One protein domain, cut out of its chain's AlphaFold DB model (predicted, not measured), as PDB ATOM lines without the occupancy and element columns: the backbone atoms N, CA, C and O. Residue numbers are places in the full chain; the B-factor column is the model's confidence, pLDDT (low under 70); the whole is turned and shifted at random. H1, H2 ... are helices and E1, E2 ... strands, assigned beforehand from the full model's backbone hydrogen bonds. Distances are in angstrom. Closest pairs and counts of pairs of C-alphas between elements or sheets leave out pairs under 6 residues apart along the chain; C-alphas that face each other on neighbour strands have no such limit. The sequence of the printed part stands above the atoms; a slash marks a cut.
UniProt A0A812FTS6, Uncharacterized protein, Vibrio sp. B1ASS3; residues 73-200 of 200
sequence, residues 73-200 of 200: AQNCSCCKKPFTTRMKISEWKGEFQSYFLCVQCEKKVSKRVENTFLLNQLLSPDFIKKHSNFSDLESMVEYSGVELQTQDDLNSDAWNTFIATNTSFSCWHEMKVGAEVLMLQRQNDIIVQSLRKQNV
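AT A GLANCE: This is residues 73 to 200 of the 200 residues of an uncharacterized protein of Vibrio sp. B1ASS3 (UniProt A0A812FTS6). One long helix, H7, makes the spine of a rod-shaped model and joins two small lobes: at one end the two-stranded hairpin E1 and E2 with H1, at the other the short helices H2 to H6, gathered round the first part of H7. Residues 73 to 88, with no named element, lie at the hairpin's end. The printed part has 128 residues, with two strands and then seven helices in the order E1, E2, H1, H2, H3, H4, H5, H6, H7; the sheet, E1 - E2, is antiparallel and the class is mostly helix. The whole is loose, with a radius of gyration of the C-alphas of 18.6 A and spans of 56 by 25 by 24 A.

IN THESE COORDINATES: E1 is residues 89 to 93, from C-alpha 89 at (11.510, 163.899, 56.485), and measures 13.1 A; E2, residues 98 to 102, measures 13.5 A. H1 is residues 103 to 110, 10.5 A. H2, residues 119 to 122, is 5.1 A long, and H3, residues 125 to 131, is 10.1 A. H4 is residues 137 to 144, 10.6 A; H5 is residues 151 to 155, 7.8 A; H6 is residues 157 to 166, 14.2 A. H7, residues 172 to 197, runs 38.0 A from C-alpha 172 at (43.018, 175.820, 62.911) to C-alpha 197 at (16.585, 168.115, 36.779).

HOW THE PARTS SIT: E1 and E2 form an antiparallel hairpin at 149 degrees, with N 92 and O 99 within hydrogen-bond range at 2.8 A and N 90 and O 101 at 3.0 A. The closest C-alphas of E1 and H7 are those of Lys 93 and Gln 185, 5.6 A apart. H7 is the hub, touching four helices. With residues 188 to 192 alone it only just touches H1, with 3 pairs of C-alphas within 8 A, the closest Val 109 and Ile 191 at 6.4 A, at a steep tilt of 54 degrees, opposite ways. With residues 176 to 183 alone it touches H2, the closest C-alphas being those of Leu 122 and Ala 179, 5.4 A. With residues 172 to 175 alone it touches H6, closest at Asn 160 and Trp 172, 5.1 A, at a steep tilt of 65 degrees, the same way. With residues 172 to 173 alone it only just touches H5, with 3 pairs within 8 A, the closest C-alphas being those of Asn 155 and Trp 172, 7.3 A. H3 is close to H7 but not clearly touching, its closest C-alphas being those of Phe 127 and Ala 179, 7.3 A. H4 and H7 are apart; H4 and H6 are close but not clearly touching, closest at the C-alphas of Ser 144 and Phe 162, 6.6 A, and about perpendicular at 74 degrees. Every O i to N i+4 pair is within hydrogen-bond range in H1, H3, H4, H6 and H7; H5 has 0 of 1, with 2 of 2 O i to N i+3 pairs within range, and H2 is too short for an i+4 pair.

THE WHOLE: The two C-alphas farthest apart are those of Thr 85 and Gly 145, 57.5 A. The printed part has no cut and no long link; H1 to H2 and H4 to H5 are short links, the other links tight. Mean pLDDT of the printed part is 92.4, and residues 199 to 200, the last of the chain, are under 70.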
ATOM      1  N   ALA A  73       8.189 170.464  56.365       96.88
ATOM      2  CA  ALA A  73       8.019 170.766  54.958       96.88
ATOM      3  C   ALA A  73       6.801 170.030  54.415       96.88
ATOM      4  O   ALA A  73       6.451 168.948  54.888       96.88
ATOM      5  N   GLN A  74       6.189 170.605  53.380       97.19
ATOM      6  CA  GLN A  74       5.012 170.024  52.735       97.19
ATOM      7  C   GLN A  74       5.376 169.093  51.576       97.19
ATOM      8  O   GLN A  74       4.700 168.092  51.373       97.19
ATOM      9  N   ASN A  75       6.477 169.363  50.866       97.19
ATOM     10  CA  ASN A  75       6.886 168.602  49.683       97.19
ATOM     11  C   ASN A  75       8.376 168.258  49.704       97.19
ATOM     12  O   ASN A  75       9.204 169.038  50.182       97.19
ATOM     13  N   CYS A  76       8.724 167.118  49.109       97.31
ATOM     14  CA  CYS A  76      10.112 166.729  48.895       97.31
ATOM     15  C   CYS A  76      10.813 167.708  47.944       97.31
ATOM     16  O   CYS A  76      10.342 167.985  46.840       97.31
ATOM     17  N   SER A  77      11.995 168.171  48.337       96.69
ATOM     18  CA  SER A  77      12.817 169.084  47.551       96.69
ATOM     19  C   SER A  77      13.241 168.491  46.211       96.69
ATOM     20  O   SER A  77      13.275 169.242  45.241       96.69
ATOM     21  N   CYS A  78      13.510 167.184  46.125       95.19
ATOM     22  CA  CYS A  78      13.933 166.532  44.881       95.19
ATOM     23  C   CYS A  78      12.755 166.166  43.971       95.19
ATOM     24  O   CYS A  78      12.669 166.662  42.856       95.19
ATOM     25  N   CYS A  79      11.842 165.308  44.442       95.25
ATOM     26  CA  CYS A  79      10.797 164.713  43.597       95.25
ATOM     27  C   CYS A  79       9.428 165.399  43.688       95.25
ATOM     28  O   CYS A  79       8.465 164.889  43.124       95.25
ATOM     29  N   LYS A  80       9.309 166.487  44.460       95.62
ATOM     30  CA  LYS A  80       8.075 167.272  44.668       95.62
ATOM     31  C   LYS A  80       6.879 166.521  45.260       95.62
ATOM     32  O   LYS A  80       5.856 167.143  45.518       95.62
ATOM     33  N   LYS A  81       7.011 165.223  45.555       95.06
ATOM     34  CA  LYS A  81       5.964 164.442  46.223       95.06
ATOM     35  C   LYS A  81       5.609 165.067  47.580       95.06
ATOM     36  O   LYS A  81       6.538 165.402  48.328       95.06
ATOM     37  N   PRO A  82       4.312 165.169  47.917       96.94
ATOM     38  CA  PRO A  82       3.885 165.666  49.212       96.94
ATOM     39  C   PRO A  82       4.298 164.699  50.315       96.94
ATOM     40  O   PRO A  82       4.274 163.474  50.149       96.94
ATOM     41  N   PHE A  83       4.682 165.253  51.456       97.62
ATOM     42  CA  PHE A  83       4.932 164.465  52.649       97.62
ATOM     43  C   PHE A  83       3.623 164.020  53.282       97.62
ATOM     44  O   PHE A  83       2.589 164.670  53.160       97.62
ATOM     45  N   THR A  84       3.679 162.909  54.006       95.44
ATOM     46  CA  THR A  84       2.588 162.478  54.878       95.44
ATOM     47  C   THR A  84       3.084 162.450  56.312       95.44
ATOM     48  O   THR A  84       4.278 162.293  56.561       95.44
ATOM     49  N   THR A  85       2.162 162.508  57.270       94.50
ATOM     50  CA  THR A  85       2.471 162.415  58.709       94.50
ATOM     51  C   THR A  85       3.191 161.130  59.131       94.50
ATOM     52  O   THR A  85       3.712 161.064  60.239       94.50
ATOM     53  N   ARG A  86       3.228 160.104  58.270       93.69
ATOM     54  CA  ARG A  86       3.929 158.833  58.518       93.69
ATOM     55  C   ARG A  86       5.321 158.772  57.890       93.69
ATOM     56  O   ARG A  86       6.058 157.826  58.143       93.69
ATOM     57  N   MET A  87       5.674 159.726  57.031       93.81
ATOM     58  CA  MET A  87       6.965 159.729  56.348       93.81
ATOM     59  C   MET A  87       8.041 160.372  57.214       93.81
ATOM     60  O   MET A  87       7.838 161.442  57.780       93.81
ATOM     61  N   LYS A  88       9.231 159.763  57.232       95.56
ATOM     62  CA  LYS A  88      10.439 160.434  57.722       95.56
ATOM     63  C   LYS A  88      10.846 161.520  56.722       95.56
ATOM     64  O   LYS A  88      11.003 161.235  55.531       95.56
ATOM     65  N   ILE A  89      11.011 162.739  57.227       97.56
ATOM     66  CA  ILE A  89      11.510 163.899  56.485       97.56
ATOM     67  C   ILE A  89      12.950 164.132  56.930       97.56
ATOM     68  O   ILE A  89      13.188 164.426  58.101       97.56
ATOM     69  N   SER A  90      13.897 163.981  56.010       97.31
ATOM     70  CA  SER A  90      15.307 164.282  56.268       97.31
ATOM     71  C   SER A  90      15.601 165.718  55.861       97.31
ATOM     72  O   SER A  90      15.233 166.124  54.762       97.31
ATOM     73  N   GLU A  91      16.265 166.472  56.729       97.56
ATOM     74  CA  GLU A  91      16.704 167.838  56.450       97.56
ATOM     75  C   GLU A  91      18.191 167.842  56.093       97.56
ATOM     76  O   GLU A  91      19.001 167.235  56.789       97.56
ATOM     77  N   TRP A  92      18.523 168.507  54.994       96.50
ATOM     78  CA  TRP A  92      19.865 168.630  54.443       96.50
ATOM     79  C   TRP A  92      20.179 170.108  54.267       96.50
ATOM     80  O   TRP A  92      19.441 170.808  53.577       96.50
ATOM     81  N   LYS A  93      21.249 170.593  54.891       96.94
ATOM     82  CA  LYS A  93      21.635 172.005  54.805       96.94
ATOM     83  C   LYS A  93      22.406 172.252  53.508       96.94
ATOM     84  O   LYS A  93      23.393 171.563  53.264       96.94
ATOM     85  N   GLY A  94      21.938 173.193  52.695       96.06
ATOM     86  CA  GLY A  94      22.712 173.834  51.633       96.06
ATOM     87  C   GLY A  94      23.372 175.120  52.129       96.06
ATOM     88  O   GLY A  94      23.197 175.488  53.293       96.06
ATOM     89  N   GLU A  95      24.106 175.807  51.255       92.94
ATOM     90  CA  GLU A  95      24.780 177.075  51.574       92.94
ATOM     91  C   GLU A  95      23.752 178.198  51.783       92.94
ATOM     92  O   GLU A  95      23.891 179.018  52.688       92.94
ATOM     93  N   PHE A  96      22.673 178.195  50.991       91.25
ATOM     94  CA  PHE A  96      21.664 179.265  50.996       91.25
ATOM     95  C   PHE A  96      20.269 178.827  51.463       91.25
ATOM     96  O   PHE A  96      19.414 179.674  51.720       91.25
ATOM     97  N   GLN A  97      19.993 177.521  51.551       94.75
ATOM     98  CA  GLN A  97      18.686 177.003  51.978       94.75
ATOM     99  C   GLN A  97      18.765 175.572  52.524       94.75
ATOM    100  O   GLN A  97      19.651 174.802  52.160       94.75
ATOM    101  N   SER A  98      17.781 175.178  53.335       96.38
ATOM    102  CA  SER A  98      17.573 173.773  53.712       96.38
ATOM    103  C   SER A  98      16.754 173.019  52.661       96.38
ATOM    104  O   SER A  98      15.778 173.527  52.104       96.38
ATOM    105  N   TYR A  99      17.096 171.751  52.458       97.44
ATOM    106  CA  TYR A  99      16.356 170.802  51.637       97.44
ATOM    107  C   TYR A  99      15.696 169.738  52.497       97.44
ATOM    108  O   TYR A  99      16.330 169.090  53.322       97.44
ATOM    109  N   PHE A 100      14.419 169.492  52.230       97.94
ATOM    110  CA  PHE A 100      13.653 168.449  52.900       97.94
ATOM    111  C   PHE A 100      13.409 167.289  51.946       97.94
ATOM    112  O   PHE A 100      12.792 167.460  50.893       97.94
ATOM    113  N   LEU A 101      13.901 166.105  52.293       97.62
ATOM    114  CA  LEU A 101      13.931 164.938  51.420       97.62
ATOM    115  C   LEU A 101      13.047 163.818  51.957       97.62
ATOM    116  O   LEU A 101      13.009 163.541  53.156       97.62
ATOM    117  N   CYS A 102      12.359 163.133  51.044       96.88
ATOM    118  CA  CYS A 102      11.765 161.841  51.357       96.88
ATOM    119  C   CYS A 102      12.848 160.764  51.446       96.88
ATOM    120  O   CYS A 102      13.908 160.893  50.838       96.88
ATOM    121  N   VAL A 103      12.538 159.664  52.130       96.31
ATOM    122  CA  VAL A 103      13.463 158.537  52.355       96.31
ATOM    123  C   VAL A 103      14.121 158.034  51.064       96.31
ATOM    124  O   VAL A 103      15.299 157.704  51.051       96.31
ATOM    125  N   GLN A 104      13.384 157.986  49.951       95.56
ATOM    126  CA  GLN A 104      13.949 157.543  48.671       95.56
ATOM    127  C   GLN A 104      14.944 158.550  48.084       95.56
ATOM    128  O   GLN A 104      15.950 158.146  47.507       95.56
ATOM    129  N   CYS A 105      14.658 159.849  48.195       96.38
ATOM    130  CA  CYS A 105      15.547 160.888  47.684       96.38
ATOM    131  C   CYS A 105      16.768 161.059  48.582       96.38
ATOM    132  O   CYS A 105      17.858 161.217  48.053       96.38
ATOM    133  N   GLU A 106      16.603 160.954  49.901       96.62
ATOM    134  CA  GLU A 106      17.716 160.948  50.851       96.62
ATOM    135  C   GLU A 106      18.712 159.840  50.495       96.62
ATOM    136  O   GLU A 106      19.853 160.152  50.187       96.62
ATOM    137  N   LYS A 107      18.265 158.590  50.325       95.88
ATOM    138  CA  LYS A 107      19.147 157.492  49.886       95.88
ATOM    139  C   LYS A 107      19.884 157.765  48.571       95.88
ATOM    140  O   LYS A 107      20.976 157.241  48.371       95.88
ATOM    141  N   LYS A 108      19.284 158.517  47.639       94.94
ATOM    142  CA  LYS A 108      19.937 158.896  46.372       94.94
ATOM    143  C   LYS A 108      20.982 159.988  46.579       94.94
ATOM    144  O   LYS A 108      22.029 159.920  45.947       94.94
ATOM    145  N   VAL A 109      20.687 160.970  47.430       93.94
ATOM    146  CA  VAL A 109      21.604 162.061  47.771       93.94
ATOM    147  C   VAL A 109      22.797 161.509  48.544       93.94
ATOM    148  O   VAL A 109      23.917 161.687  48.090       93.94
ATOM    149  N   SER A 110      22.572 160.741  49.613       94.06
ATOM    150  CA  SER A 110      23.626 160.205  50.487       94.06
ATOM    151  C   SER A 110      24.661 159.354  49.748       94.06
ATOM    152  O   SER A 110      25.819 159.325  50.134       94.06
ATOM    153  N   LYS A 111      24.271 158.687  48.654       95.00
ATOM    154  CA  LYS A 111      25.191 157.912  47.801       95.00
ATOM    155  C   LYS A 111      26.127 158.763  46.936       95.00
ATOM    156  O   LYS A 111      27.052 158.211  46.357       95.00
ATOM    157  N   ARG A 112      25.831 160.051  46.767       93.62
ATOM    158  CA  ARG A 112      26.595 160.993  45.934       93.62
ATOM    159  C   ARG A 112      27.431 161.970  46.763       93.62
ATOM    160  O   ARG A 112      28.129 162.785  46.178       93.62
ATOM    161  N   VAL A 113      27.304 161.926  48.088       92.44
ATOM    162  CA  VAL A 113      28.076 162.771  49.003       92.44
ATOM    163  C   VAL A 113      29.470 162.186  49.155       92.44
ATOM    164  O   VAL A 113      29.628 160.979  49.334       92.44
ATOM    165  N   GLU A 114      30.460 163.062  49.118       89.94
ATOM    166  CA  GLU A 114      31.851 162.753  49.416       89.94
ATOM    167  C   GLU A 114      32.142 163.298  50.815       89.94
ATOM    168  O   GLU A 114      31.656 164.362  51.177       89.94
ATOM    169  N   ASN A 115      32.888 162.549  51.629       84.19
ATOM    170  CA  ASN A 115      33.217 162.954  53.006       84.19
ATOM    171  C   ASN A 115      34.716 163.216  53.197       84.19
ATOM    172  O   ASN A 115      35.180 163.424  54.312       84.19
ATOM    173  N   THR A 116      35.478 163.152  52.111       86.12
ATOM    174  CA  THR A 116      36.925 163.331  52.094       86.12
ATOM    175  C   THR A 116      37.249 164.304  50.987       86.12
ATOM    176  O   THR A 116      36.980 164.022  49.822       86.12
ATOM    177  N   PHE A 117      37.821 165.437  51.371       85.88
ATOM    178  CA  PHE A 117      38.142 166.536  50.476       85.88
ATOM    179  C   PHE A 117      39.632 166.830  50.555       85.88
ATOM    180  O   PHE A 117      40.250 166.696  51.614       85.88
ATOM    181  N   LEU A 118      40.204 167.257  49.434       87.06
ATOM    182  CA  LEU A 118      41.569 167.760  49.432       87.06
ATOM    183  C   LEU A 118      41.615 169.134  50.112       87.06
ATOM    184  O   LEU A 118      40.668 169.917  50.025       87.06
ATOM    185  N   LEU A 119      42.733 169.450  50.770       85.25
ATOM    186  CA  LEU A 119      42.860 170.694  51.532       85.25
ATOM    187  C   LEU A 119      42.670 171.944  50.658       85.25
ATOM    188  O   LEU A 119      42.019 172.895  51.078       85.25
ATOM    189  N   ASN A 120      43.171 171.911  49.424       84.44
ATOM    190  CA  ASN A 120      43.004 172.983  48.440       84.44
ATOM    191  C   ASN A 120      41.552 173.155  47.951       84.44
ATOM    192  O   ASN A 120      41.183 174.235  47.502       84.44
ATOM    193  N   GLN A 121      40.721 172.112  48.040       86.50
ATOM    194  CA  GLN A 121      39.289 172.200  47.745       86.50
ATOM    195  C   GLN A 121      38.526 172.797  48.930       86.50
ATOM    196  O   GLN A 121      37.659 173.646  48.732       86.50
ATOM    197  N   LEU A 122      38.871 172.377  50.153       90.00
ATOM    198  CA  LEU A 122      38.287 172.910  51.387       90.00
ATOM    199  C   LEU A 122      38.592 174.401  51.540       90.00
ATOM    200  O   LEU A 122      37.690 175.217  51.722       90.00
ATOM    201  N   LEU A 123      39.867 174.759  51.410       92.00
ATOM    202  CA  LEU A 123      40.361 176.123  51.545       92.00
ATOM    203  C   LEU A 123      40.453 176.812  50.184       92.00
ATOM    204  O   LEU A 123      41.501 177.316  49.785       92.00
ATOM    205  N   SER A 124      39.328 176.822  49.467       91.88
ATOM    206  CA  SER A 124      39.208 177.559  48.207       91.88
ATOM    207  C   SER A 124      39.570 179.047  48.386       91.88
ATOM    208  O   SER A 124      39.330 179.603  49.463       91.88
ATOM    209  N   PRO A 125      40.059 179.733  47.334       93.94
ATOM    210  CA  PRO A 125      40.338 181.171  47.384       93.94
ATOM    211  C   PRO A 125      39.161 182.001  47.913       93.94
ATOM    212  O   PRO A 125      39.346 182.913  48.712       93.94
ATOM    213  N   ASP A 126      37.930 181.646  47.535       92.50
ATOM    214  CA  ASP A 126      36.723 182.332  48.007       92.50
ATOM    215  C   ASP A 126      36.494 182.155  49.511       92.50
ATOM    216  O   ASP A 126      36.049 183.083  50.187       92.50
ATOM    217  N   PHE A 127      36.798 180.972  50.054       94.44
ATOM    218  CA  PHE A 127      36.714 180.726  51.492       94.44
ATOM    219  C   PHE A 127      37.755 181.559  52.243       94.44
ATOM    220  O   PHE A 127      37.420 182.242  53.209       94.44
ATOM    221  N   ILE A 128      38.999 181.556  51.766       95.06
ATOM    222  CA  ILE A 128      40.096 182.286  52.405       95.06
ATOM    223  C   ILE A 128      39.846 183.791  52.378       95.06
ATOM    224  O   ILE A 128      39.895 184.420  53.433       95.06
ATOM    225  N   LYS A 129      39.479 184.361  51.226       95.75
ATOM    226  CA  LYS A 129      39.155 185.793  51.099       95.75
ATOM    227  C   LYS A 129      37.977 186.227  51.966       95.75
ATOM    228  O   LYS A 129      37.896 187.377  52.378       95.75
ATOM    229  N   LYS A 130      37.021 185.329  52.216       95.31
ATOM    230  CA  LYS A 130      35.857 185.627  53.059       95.31
ATOM    231  C   LYS A 130      36.215 185.690  54.544       95.31
ATOM    232  O   LYS A 130      35.556 186.406  55.294       95.31
ATOM    233  N   HIS A 131      37.212 184.919  54.963       96.19
ATOM    234  CA  HIS A 131      37.554 184.716  56.369       96.19
ATOM    235  C   HIS A 131      38.914 185.293  56.767       96.19
ATOM    236  O   HIS A 131      39.304 185.138  57.919       96.19
ATOM    237  N   SER A 132      39.634 185.937  55.849       95.88
ATOM    238  CA  SER A 132      40.967 186.502  56.057       95.88
ATOM    239  C   SER A 132      41.266 187.590  55.019       95.88
ATOM    240  O   SER A 132      40.482 187.808  54.098       95.88
ATOM    241  N   ASN A 133      42.429 188.234  55.136       95.00
ATOM    242  CA  ASN A 133      42.920 189.205  54.152       95.00
ATOM    243  C   ASN A 133      43.793 188.576  53.044       95.00
ATOM    244  O   ASN A 133      44.352 189.307  52.227       95.00
ATOM    245  N   PHE A 134      43.939 187.248  53.014       96.00
ATOM    246  CA  PHE A 134      44.757 186.543  52.020       96.00
ATOM    247  C   PHE A 134      43.955 186.192  50.762       96.00
ATOM    248  O   PHE A 134      42.725 186.089  50.794       96.00
ATOM    249  N   SER A 135      44.642 186.002  49.630       94.00
ATOM    250  CA  SER A 135      43.994 185.639  48.364       94.00
ATOM    251  C   SER A 135      43.696 184.147  48.246       94.00
ATOM    252  O   SER A 135      42.733 183.774  47.573       94.00
ATOM    253  N   ASP A 136      44.519 183.310  48.869       93.06
ATOM    254  CA  ASP A 136      44.551 181.857  48.713       93.06
ATOM    255  C   ASP A 136      45.385 181.211  49.837       93.06
ATOM    256  O   ASP A 136      45.904 181.885  50.727       93.06
ATOM    257  N   LEU A 137      45.464 179.877  49.828       90.69
ATOM    258  CA  LEU A 137      46.150 179.115  50.871       90.69
ATOM    259  C   LEU A 137      47.663 179.323  50.813       90.69
ATOM    260  O   LEU A 137      48.303 179.367  51.854       90.69
ATOM    261  N   GLU A 138      48.218 179.462  49.612       90.38
ATOM    262  CA  GLU A 138      49.656 179.612  49.395       90.38
ATOM    263  C   GLU A 138      50.169 180.924  49.996       90.38
ATOM    264  O   GLU A 138      51.065 180.891  50.837       90.38
ATOM    265  N   SER A 139      49.517 182.051  49.691       92.75
ATOM    266  CA  SER A 139      49.838 183.360  50.280       92.75
ATOM    267  C   SER A 139      49.685 183.384  51.803       92.75
ATOM    268  O   SER A 139      50.482 184.011  52.502       92.75
ATOM    269  N   MET A 140      48.688 182.675  52.340       92.19
ATOM    270  CA  MET A 140      48.488 182.542  53.783       92.19
ATOM    271  C   MET A 140      49.614 181.735  54.450       92.19
ATOM    272  O   MET A 140      50.088 182.116  55.520       92.19
ATOM    273  N   VAL A 141      50.051 180.638  53.826       90.75
ATOM    274  CA  VAL A 141      51.154 179.801  54.322       90.75
ATOM    275  C   VAL A 141      52.482 180.547  54.236       90.75
ATOM    276  O   VAL A 141      53.200 180.601  55.232       90.75
ATOM    277  N   GLU A 142      52.779 181.186  53.106       91.38
ATOM    278  CA  GLU A 142      54.008 181.964  52.912       91.38
ATOM    279  C   GLU A 142      54.131 183.090  53.950       91.38
ATOM    280  O   GLU A 142      55.163 183.229  54.606       91.38
ATOM    281  N   TYR A 143      53.048 183.841  54.175       93.44
ATOM    282  CA  TYR A 143      53.031 184.930  55.153       93.44
ATOM    283  C   TYR A 143      53.169 184.444  56.604       93.44
ATOM    284  O   TYR A 143      53.662 185.177  57.461       93.44
ATOM    285  N   SER A 144      52.748 183.211  56.903       91.56
ATOM    286  CA  SER A 144      52.830 182.668  58.261       91.56
ATOM    287  C   SER A 144      54.261 182.434  58.743       91.56
ATOM    288  O   SER A 144      54.494 182.398  59.951       91.56
ATOM    289  N   GLY A 145      55.211 182.247  57.819       87.31
ATOM    290  CA  GLY A 145      56.581 181.846  58.144       87.31
ATOM    291  C   GLY A 145      56.691 180.459  58.796       87.31
ATOM    292  O   GLY A 145      57.763 180.111  59.288       87.31
ATOM    293  N   VAL A 146      55.605 179.676  58.827       83.31
ATOM    294  CA  VAL A 146      55.591 178.303  59.342       83.31
ATOM    295  C   VAL A 146      56.026 177.356  58.229       83.31
ATOM    296  O   VAL A 146      55.448 177.344  57.142       83.31
ATOM    297  N   GLU A 147      57.034 176.537  58.505       79.25
ATOM    298  CA  GLU A 147      57.494 175.518  57.567       79.25
ATOM    299  C   GLU A 147      56.521 174.329  57.576       79.25
ATOM    300  O   GLU A 147      56.547 173.489  58.473       79.25
ATOM    301  N   LEU A 148      55.612 174.290  56.599       78.38
ATOM    302  CA  LEU A 148      54.630 173.217  56.443       78.38
ATOM    303  C   LEU A 148      55.143 172.187  55.427       78.38
ATOM    304  O   LEU A 148      54.993 172.372  54.221       78.38
ATOM    305  N   GLN A 149      55.742 171.099  55.908       78.88
ATOM    306  CA  GLN A 149      56.235 169.993  55.073       78.88
ATOM    307  C   GLN A 149      55.209 168.852  54.989       78.88
ATOM    308  O   GLN A 149      55.147 168.108  54.008       78.88
ATOM    309  N   THR A 150      54.382 168.708  56.023       81.06
ATOM    310  CA  THR A 150      53.393 167.650  56.200       81.06
ATOM    311  C   THR A 150      52.053 168.214  56.669       81.06
ATOM    312  O   THR A 150      51.943 169.344  57.140       81.06
ATOM    313  N   GLN A 151      50.995 167.404  56.572       79.06
ATOM    314  CA  GLN A 151      49.680 167.793  57.088       79.06
ATOM    315  C   GLN A 151      49.666 167.941  58.620       79.06
ATOM    316  O   GLN A 151      48.827 168.671  59.146       79.06
ATOM    317  N   ASP A 152      50.583 167.278  59.327       83.12
ATOM    318  CA  ASP A 152      50.668 167.345  60.786       83.12
ATOM    319  C   ASP A 152      51.225 168.685  61.276       83.12
ATOM    320  O   ASP A 152      50.852 169.134  62.360       83.12
ATOM    321  N   ASP A 153      52.005 169.388  60.449       85.44
ATOM    322  CA  ASP A 153      52.549 170.712  60.782       85.44
ATOM    323  C   ASP A 153      51.438 171.769  60.948       85.44
ATOM    324  O   ASP A 153      51.570 172.727  61.719       85.44
ATOM    325  N   LEU A 154      50.281 171.541  60.312       86.69
ATOM    326  CA  LEU A 154      49.067 172.347  60.480       86.69
ATOM    327  C   LEU A 154      48.431 172.179  61.871       86.69
ATOM    328  O   LEU A 154      47.577 172.970  62.251       86.69
ATOM    329  N   ASN A 155      48.809 171.168  62.653       87.06
ATOM    330  CA  ASN A 155      48.306 170.984  64.019       87.06
ATOM    331  C   ASN A 155      49.213 171.635  65.080       87.06
ATOM    332  O   ASN A 155      49.022 171.396  66.271       87.06
ATOM    333  N   SER A 156      50.188 172.451  64.670       91.06
ATOM    334  CA  SER A 156      51.098 173.152  65.581       91.06
ATOM    335  C   SER A 156      50.449 174.349  66.289       91.06
ATOM    336  O   SER A 156      49.559 175.022  65.760       91.06
ATOM    337  N   ASP A 157      50.944 174.676  67.487       92.62
ATOM    338  CA  ASP A 157      50.514 175.865  68.240       92.62
ATOM    339  C   ASP A 157      50.830 177.172  67.500       92.62
ATOM    340  O   ASP A 157      50.060 178.137  67.565       92.62
ATOM    341  N   ALA A 158      51.938 177.190  66.751       92.69
ATOM    342  CA  ALA A 158      52.319 178.310  65.900       92.69
ATOM    343  C   ALA A 158      51.254 178.568  64.824       92.69
ATOM    344  O   ALA A 158      50.774 179.695  64.688       92.69
ATOM    345  N   TRP A 159      50.812 177.516  64.126       94.06
ATOM    346  CA  TRP A 159      49.753 177.628  63.126       94.06
ATOM    347  C   TRP A 159      48.409 178.020  63.747       94.06
ATOM    348  O   TRP A 159      47.734 178.915  63.242       94.06
ATOM    349  N   ASN A 160      48.036 177.435  64.891       94.81
ATOM    350  CA  ASN A 160      46.820 177.827  65.610       94.81
ATOM    351  C   ASN A 160      46.804 179.320  65.964       94.81
ATOM    352  O   ASN A 160      45.806 179.997  65.714       94.81
ATOM    353  N   THR A 161      47.912 179.837  66.499       95.12
ATOM    354  CA  THR A 161      48.058 181.256  66.862       95.12
ATOM    355  C   THR A 161      47.966 182.152  65.629       95.12
ATOM    356  O   THR A 161      47.311 183.198  65.654       95.12
ATOM    357  N   PHE A 162      48.581 181.725  64.526       95.75
ATOM    358  CA  PHE A 162      48.509 182.429  63.254       95.75
ATOM    359  C   PHE A 162      47.070 182.516  62.723       95.75
ATOM    360  O   PHE A 162      46.612 183.616  62.398       95.75
ATOM    361  N   ILE A 163      46.339 181.395  62.696       96.62
ATOM    362  CA  ILE A 163      44.931 181.345  62.274       96.62
ATOM    363  C   ILE A 163      44.062 182.242  63.158       96.62
ATOM    364  O   ILE A 163      43.284 183.036  62.627       96.62
ATOM    365  N   ALA A 164      44.240 182.172  64.480       97.00
ATOM    366  CA  ALA A 164      43.505 182.991  65.442       97.00
ATOM    367  C   ALA A 164      43.692 184.500  65.226       97.00
ATOM    368  O   ALA A 164      42.786 185.293  65.468       97.00
ATOM    369  N   THR A 165      44.882 184.898  64.773       96.69
ATOM    370  CA  THR A 165      45.257 186.310  64.612       96.69
ATOM    371  C   THR A 165      44.843 186.876  63.253       96.69
ATOM    372  O   THR A 165      44.543 188.063  63.152       96.69
ATOM    373  N   ASN A 166      44.833 186.052  62.199       96.94
ATOM    374  CA  ASN A 166      44.683 186.525  60.817       96.94
ATOM    375  C   ASN A 166      43.379 186.089  60.136       96.94
ATOM    376  O   ASN A 166      43.138 186.451  58.982       96.94
ATOM    377  N   THR A 167      42.539 185.315  60.824       97.25
ATOM    378  CA  THR A 167      41.257 184.850  60.293       97.25
ATOM    379  C   THR A 167      40.108 185.135  61.256       97.25
ATOM    380  O   THR A 167      40.311 185.562  62.388       97.25
ATOM    381  N   SER A 168      38.874 184.874  60.825       96.75
ATOM    382  CA  SER A 168      37.694 184.959  61.693       96.75
ATOM    383  C   SER A 168      37.523 183.772  62.657       96.75
ATOM    384  O   SER A 168      36.485 183.690  63.310       96.75
ATOM    385  N   PHE A 169      38.453 182.816  62.688       97.38
ATOM    386  CA  PHE A 169      38.366 181.588  63.486       97.38
ATOM    387  C   PHE A 169      39.309 181.644  64.684       97.38
ATOM    388  O   PHE A 169      40.362 182.262  64.609       97.38
ATOM    389  N   SER A 170      38.969 180.958  65.776       96.62
ATOM    390  CA  SER A 170      39.777 180.948  67.004       96.62
ATOM    391  C   SER A 170      40.990 180.017  66.952       96.62
ATOM    392  O   SER A 170      41.919 180.180  67.738       96.62
ATOM    393  N   CYS A 171      40.981 179.024  66.061       95.88
ATOM    394  CA  CYS A 171      42.081 178.081  65.864       95.88
ATOM    395  C   CYS A 171      41.956 177.360  64.513       95.88
ATOM    396  O   CYS A 171      40.926 177.436  63.833       95.88
ATOM    397  N   TRP A 172      42.992 176.602  64.145       94.62
ATOM    398  CA  TRP A 172      43.018 175.820  62.911       94.62
ATOM    399  C   TRP A 172      41.886 174.797  62.827       94.62
ATOM    400  O   TRP A 172      41.238 174.662  61.788       94.62
ATOM    401  N   HIS A 173      41.626 174.090  63.927       94.12
ATOM    402  CA  HIS A 173      40.585 173.068  63.969       94.12
ATOM    403  C   HIS A 173      39.212 173.651  63.611       94.12
ATOM    404  O   HIS A 173      38.488 173.075  62.800       94.12
ATOM    405  N   GLU A 174      38.879 174.821  64.161       96.00
ATOM    406  CA  GLU A 174      37.619 175.503  63.871       96.00
ATOM    407  C   GLU A 174      37.524 175.916  62.398       96.00
ATOM    408  O   GLU A 174      36.508 175.651  61.751       96.00
ATOM    409  N   MET A 175      38.593 176.492  61.842       95.75
ATOM    410  CA  MET A 175      38.650 176.868  60.427       95.75
ATOM    411  C   MET A 175      38.442 175.657  59.513       95.75
ATOM    412  O   MET A 175      37.642 175.717  58.576       95.75
ATOM    413  N   LYS A 176      39.119 174.540  59.805       93.38
ATOM    414  CA  LYS A 176      38.995 173.293  59.045       93.38
ATOM    415  C   LYS A 176      37.565 172.753  59.084       93.38
ATOM    416  O   LYS A 176      36.996 172.472  58.032       93.38
ATOM    417  N   VAL A 177      36.962 172.659  60.272       93.44
ATOM    418  CA  VAL A 177      35.571 172.202  60.431       93.44
ATOM    419  C   VAL A 177      34.600 173.141  59.709       93.44
ATOM    420  O   VAL A 177      33.677 172.681  59.036       93.44
ATOM    421  N   GLY A 178      34.813 174.456  59.794       94.50
ATOM    422  CA  GLY A 178      34.012 175.450  59.079       94.50
ATOM    423  C   GLY A 178      34.069 175.274  57.559       94.50
ATOM    424  O   GLY A 178      33.028 175.290  56.896       94.50
ATOM    425  N   ALA A 179      35.264 175.040  57.014       94.50
ATOM    426  CA  ALA A 179      35.470 174.766  55.593       94.50
ATOM    427  C   ALA A 179      34.785 173.462  55.149       94.50
ATOM    428  O   ALA A 179      34.081 173.448  54.138       94.50
ATOM    429  N   GLU A 180      34.925 172.382  55.926       93.88
ATOM    430  CA  GLU A 180      34.275 171.090  55.659       93.88
ATOM    431  C   GLU A 180      32.747 171.213  55.646       93.88
ATOM    432  O   GLU A 180      32.084 170.723  54.728       93.88
ATOM    433  N   VAL A 181      32.172 171.926  56.619       93.75
ATOM    434  CA  VAL A 181      30.724 172.170  56.682       93.75
ATOM    435  C   VAL A 181      30.241 172.953  55.462       93.75
ATOM    436  O   VAL A 181      29.220 172.583  54.875       93.75
ATOM    437  N   LEU A 182      30.953 174.009  55.059       93.88
ATOM    438  CA  LEU A 182      30.586 174.801  53.884       93.88
ATOM    439  C   LEU A 182      30.693 173.981  52.589       93.88
ATOM    440  O   LEU A 182      29.815 174.061  51.729       93.88
ATOM    441  N   MET A 183      31.734 173.158  52.461       93.62
ATOM    442  CA  MET A 183      31.925 172.283  51.306       93.62
ATOM    443  C   MET A 183      30.793 171.257  51.187       93.62
ATOM    444  O   MET A 183      30.198 171.109  50.117       93.62
ATOM    445  N   LEU A 184      30.414 170.616  52.297       94.12
ATOM    446  CA  LEU A 184      29.274 169.696  52.340       94.12
ATOM    447  C   LEU A 184      27.959 170.400  51.983       94.12
ATOM    448  O   LEU A 184      27.137 169.850  51.251       94.12
ATOM    449  N   GLN A 185      27.754 171.629  52.456       95.12
ATOM    450  CA  GLN A 185      26.582 172.438  52.114       95.12
ATOM    451  C   GLN A 185      26.503 172.734  50.611       95.12
ATOM    452  O   GLN A 185      25.465 172.494  49.988       95.12
ATOM    453  N   ARG A 186      27.610 173.164  50.000       93.81
ATOM    454  CA  ARG A 186      27.708 173.380  48.547       93.81
ATOM    455  C   ARG A 186      27.457 172.104  47.759       93.81
ATOM    456  O   ARG A 186      26.708 172.097  46.781       93.81
ATOM    457  N   GLN A 187      28.039 170.997  48.208       94.50
ATOM    458  CA  GLN A 187      27.823 169.699  47.587       94.50
ATOM    459  C   GLN A 187      26.344 169.292  47.656       94.50
ATOM    460  O   GLN A 187      25.784 168.821  46.662       94.50
ATOM    461  N   ASN A 188      25.673 169.534  48.783       95.88
ATOM    462  CA  ASN A 188      24.243 169.274  48.933       95.88
ATOM    463  C   ASN A 188      23.402 170.081  47.941       95.88
ATOM    464  O   ASN A 188      22.501 169.515  47.313       95.88
ATOM    465  N   ASP A 189      23.709 171.371  47.762       95.69
ATOM    466  CA  ASP A 189      23.055 172.219  46.760       95.69
ATOM    467  C   ASP A 189      23.172 171.604  45.361       95.69
ATOM    468  O   ASP A 189      22.160 171.385  44.684       95.69
ATOM    469  N   ILE A 190      24.392 171.242  44.957       95.00
ATOM    470  CA  ILE A 190      24.683 170.669  43.637       95.00
ATOM    471  C   ILE A 190      23.950 169.337  43.443       95.00
ATOM    472  O   ILE A 190      23.252 169.140  42.439       95.00
ATOM    473  N   ILE A 191      24.057 168.414  44.404       95.56
ATOM    474  CA  ILE A 191      23.450 167.083  44.295       95.56
ATOM    475  C   ILE A 191      21.927 167.203  44.203       95.56
ATOM    476  O   ILE A 191      21.318 166.609  43.305       95.56
ATOM    477  N   VAL A 192      21.293 167.974  45.090       94.62
ATOM    478  CA  VAL A 192      19.831 168.127  45.099       94.62
ATOM    479  C   VAL A 192      19.342 168.784  43.809       94.62
ATOM    480  O   VAL A 192      18.358 168.319  43.224       94.62
ATOM    481  N   GLN A 193      20.030 169.816  43.317       93.06
ATOM    482  CA  GLN A 193      19.695 170.455  42.042       93.06
ATOM    483  C   GLN A 193      19.842 169.496  40.854       93.06
ATOM    484  O   GLN A 193      18.954 169.449  39.998       93.06
ATOM    485  N   SER A 194      20.902 168.684  40.822       93.56
ATOM    486  CA  SER A 194      21.099 167.681  39.767       93.56
ATOM    487  C   SER A 194      19.963 166.652  39.738       93.56
ATOM    488  O   SER A 194      19.436 166.328  38.676       93.56
ATOM    489  N   LEU A 195      19.513 166.193  40.911       91.31
ATOM    490  CA  LEU A 195      18.417 165.236  41.021       91.31
ATOM    491  C   LEU A 195      17.069 165.856  40.659       91.31
ATOM    492  O   LEU A 195      16.231 165.159  40.095       91.31
ATOM    493  N   ARG A 196      16.834 167.142  40.949       89.44
ATOM    494  CA  ARG A 196      15.612 167.837  40.504       89.44
ATOM    495  C   ARG A 196      15.485 167.790  38.983       89.44
ATOM    496  O   ARG A 196      14.433 167.397  38.497       89.44
ATOM    497  N   LYS A 197      16.561 168.112  38.255       79.75
ATOM    498  CA  LYS A 197      16.585 168.115  36.779       79.75
ATOM    499  C   LYS A 197      16.319 166.739  36.165       79.75
ATOM    500  O   LYS A 197      15.729 166.667  35.106       79.75
ATOM    501  N   GLN A 198      16.720 165.659  36.836       76.88
ATOM    502  CA  GLN A 198      16.485 164.283  36.370       76.88
ATOM    503  C   GLN A 198      15.040 163.794  36.566       76.88
ATOM    504  O   GLN A 198      14.695 162.726  36.072       76.88
ATOM    505  N   ASN A 199      14.226 164.503  37.354       63.78
ATOM    506  CA  ASN A 199      12.831 164.135  37.630       63.78
ATOM    507  C   ASN A 199      11.816 165.060  36.929       63.78
ATOM    508  O   ASN A 199      10.621 164.931  37.202       63.78
ATOM    509  N   VAL A 200      12.290 166.000  36.106       55.97
ATOM    510  CA  VAL A 200      11.482 166.813  35.181       55.97
ATOM    511  C   VAL A 200      11.575 166.165  33.811       55.97
ATOM    512  O   VAL A 200      10.513 166.045  33.168       55.97
TER     513      VAL A 200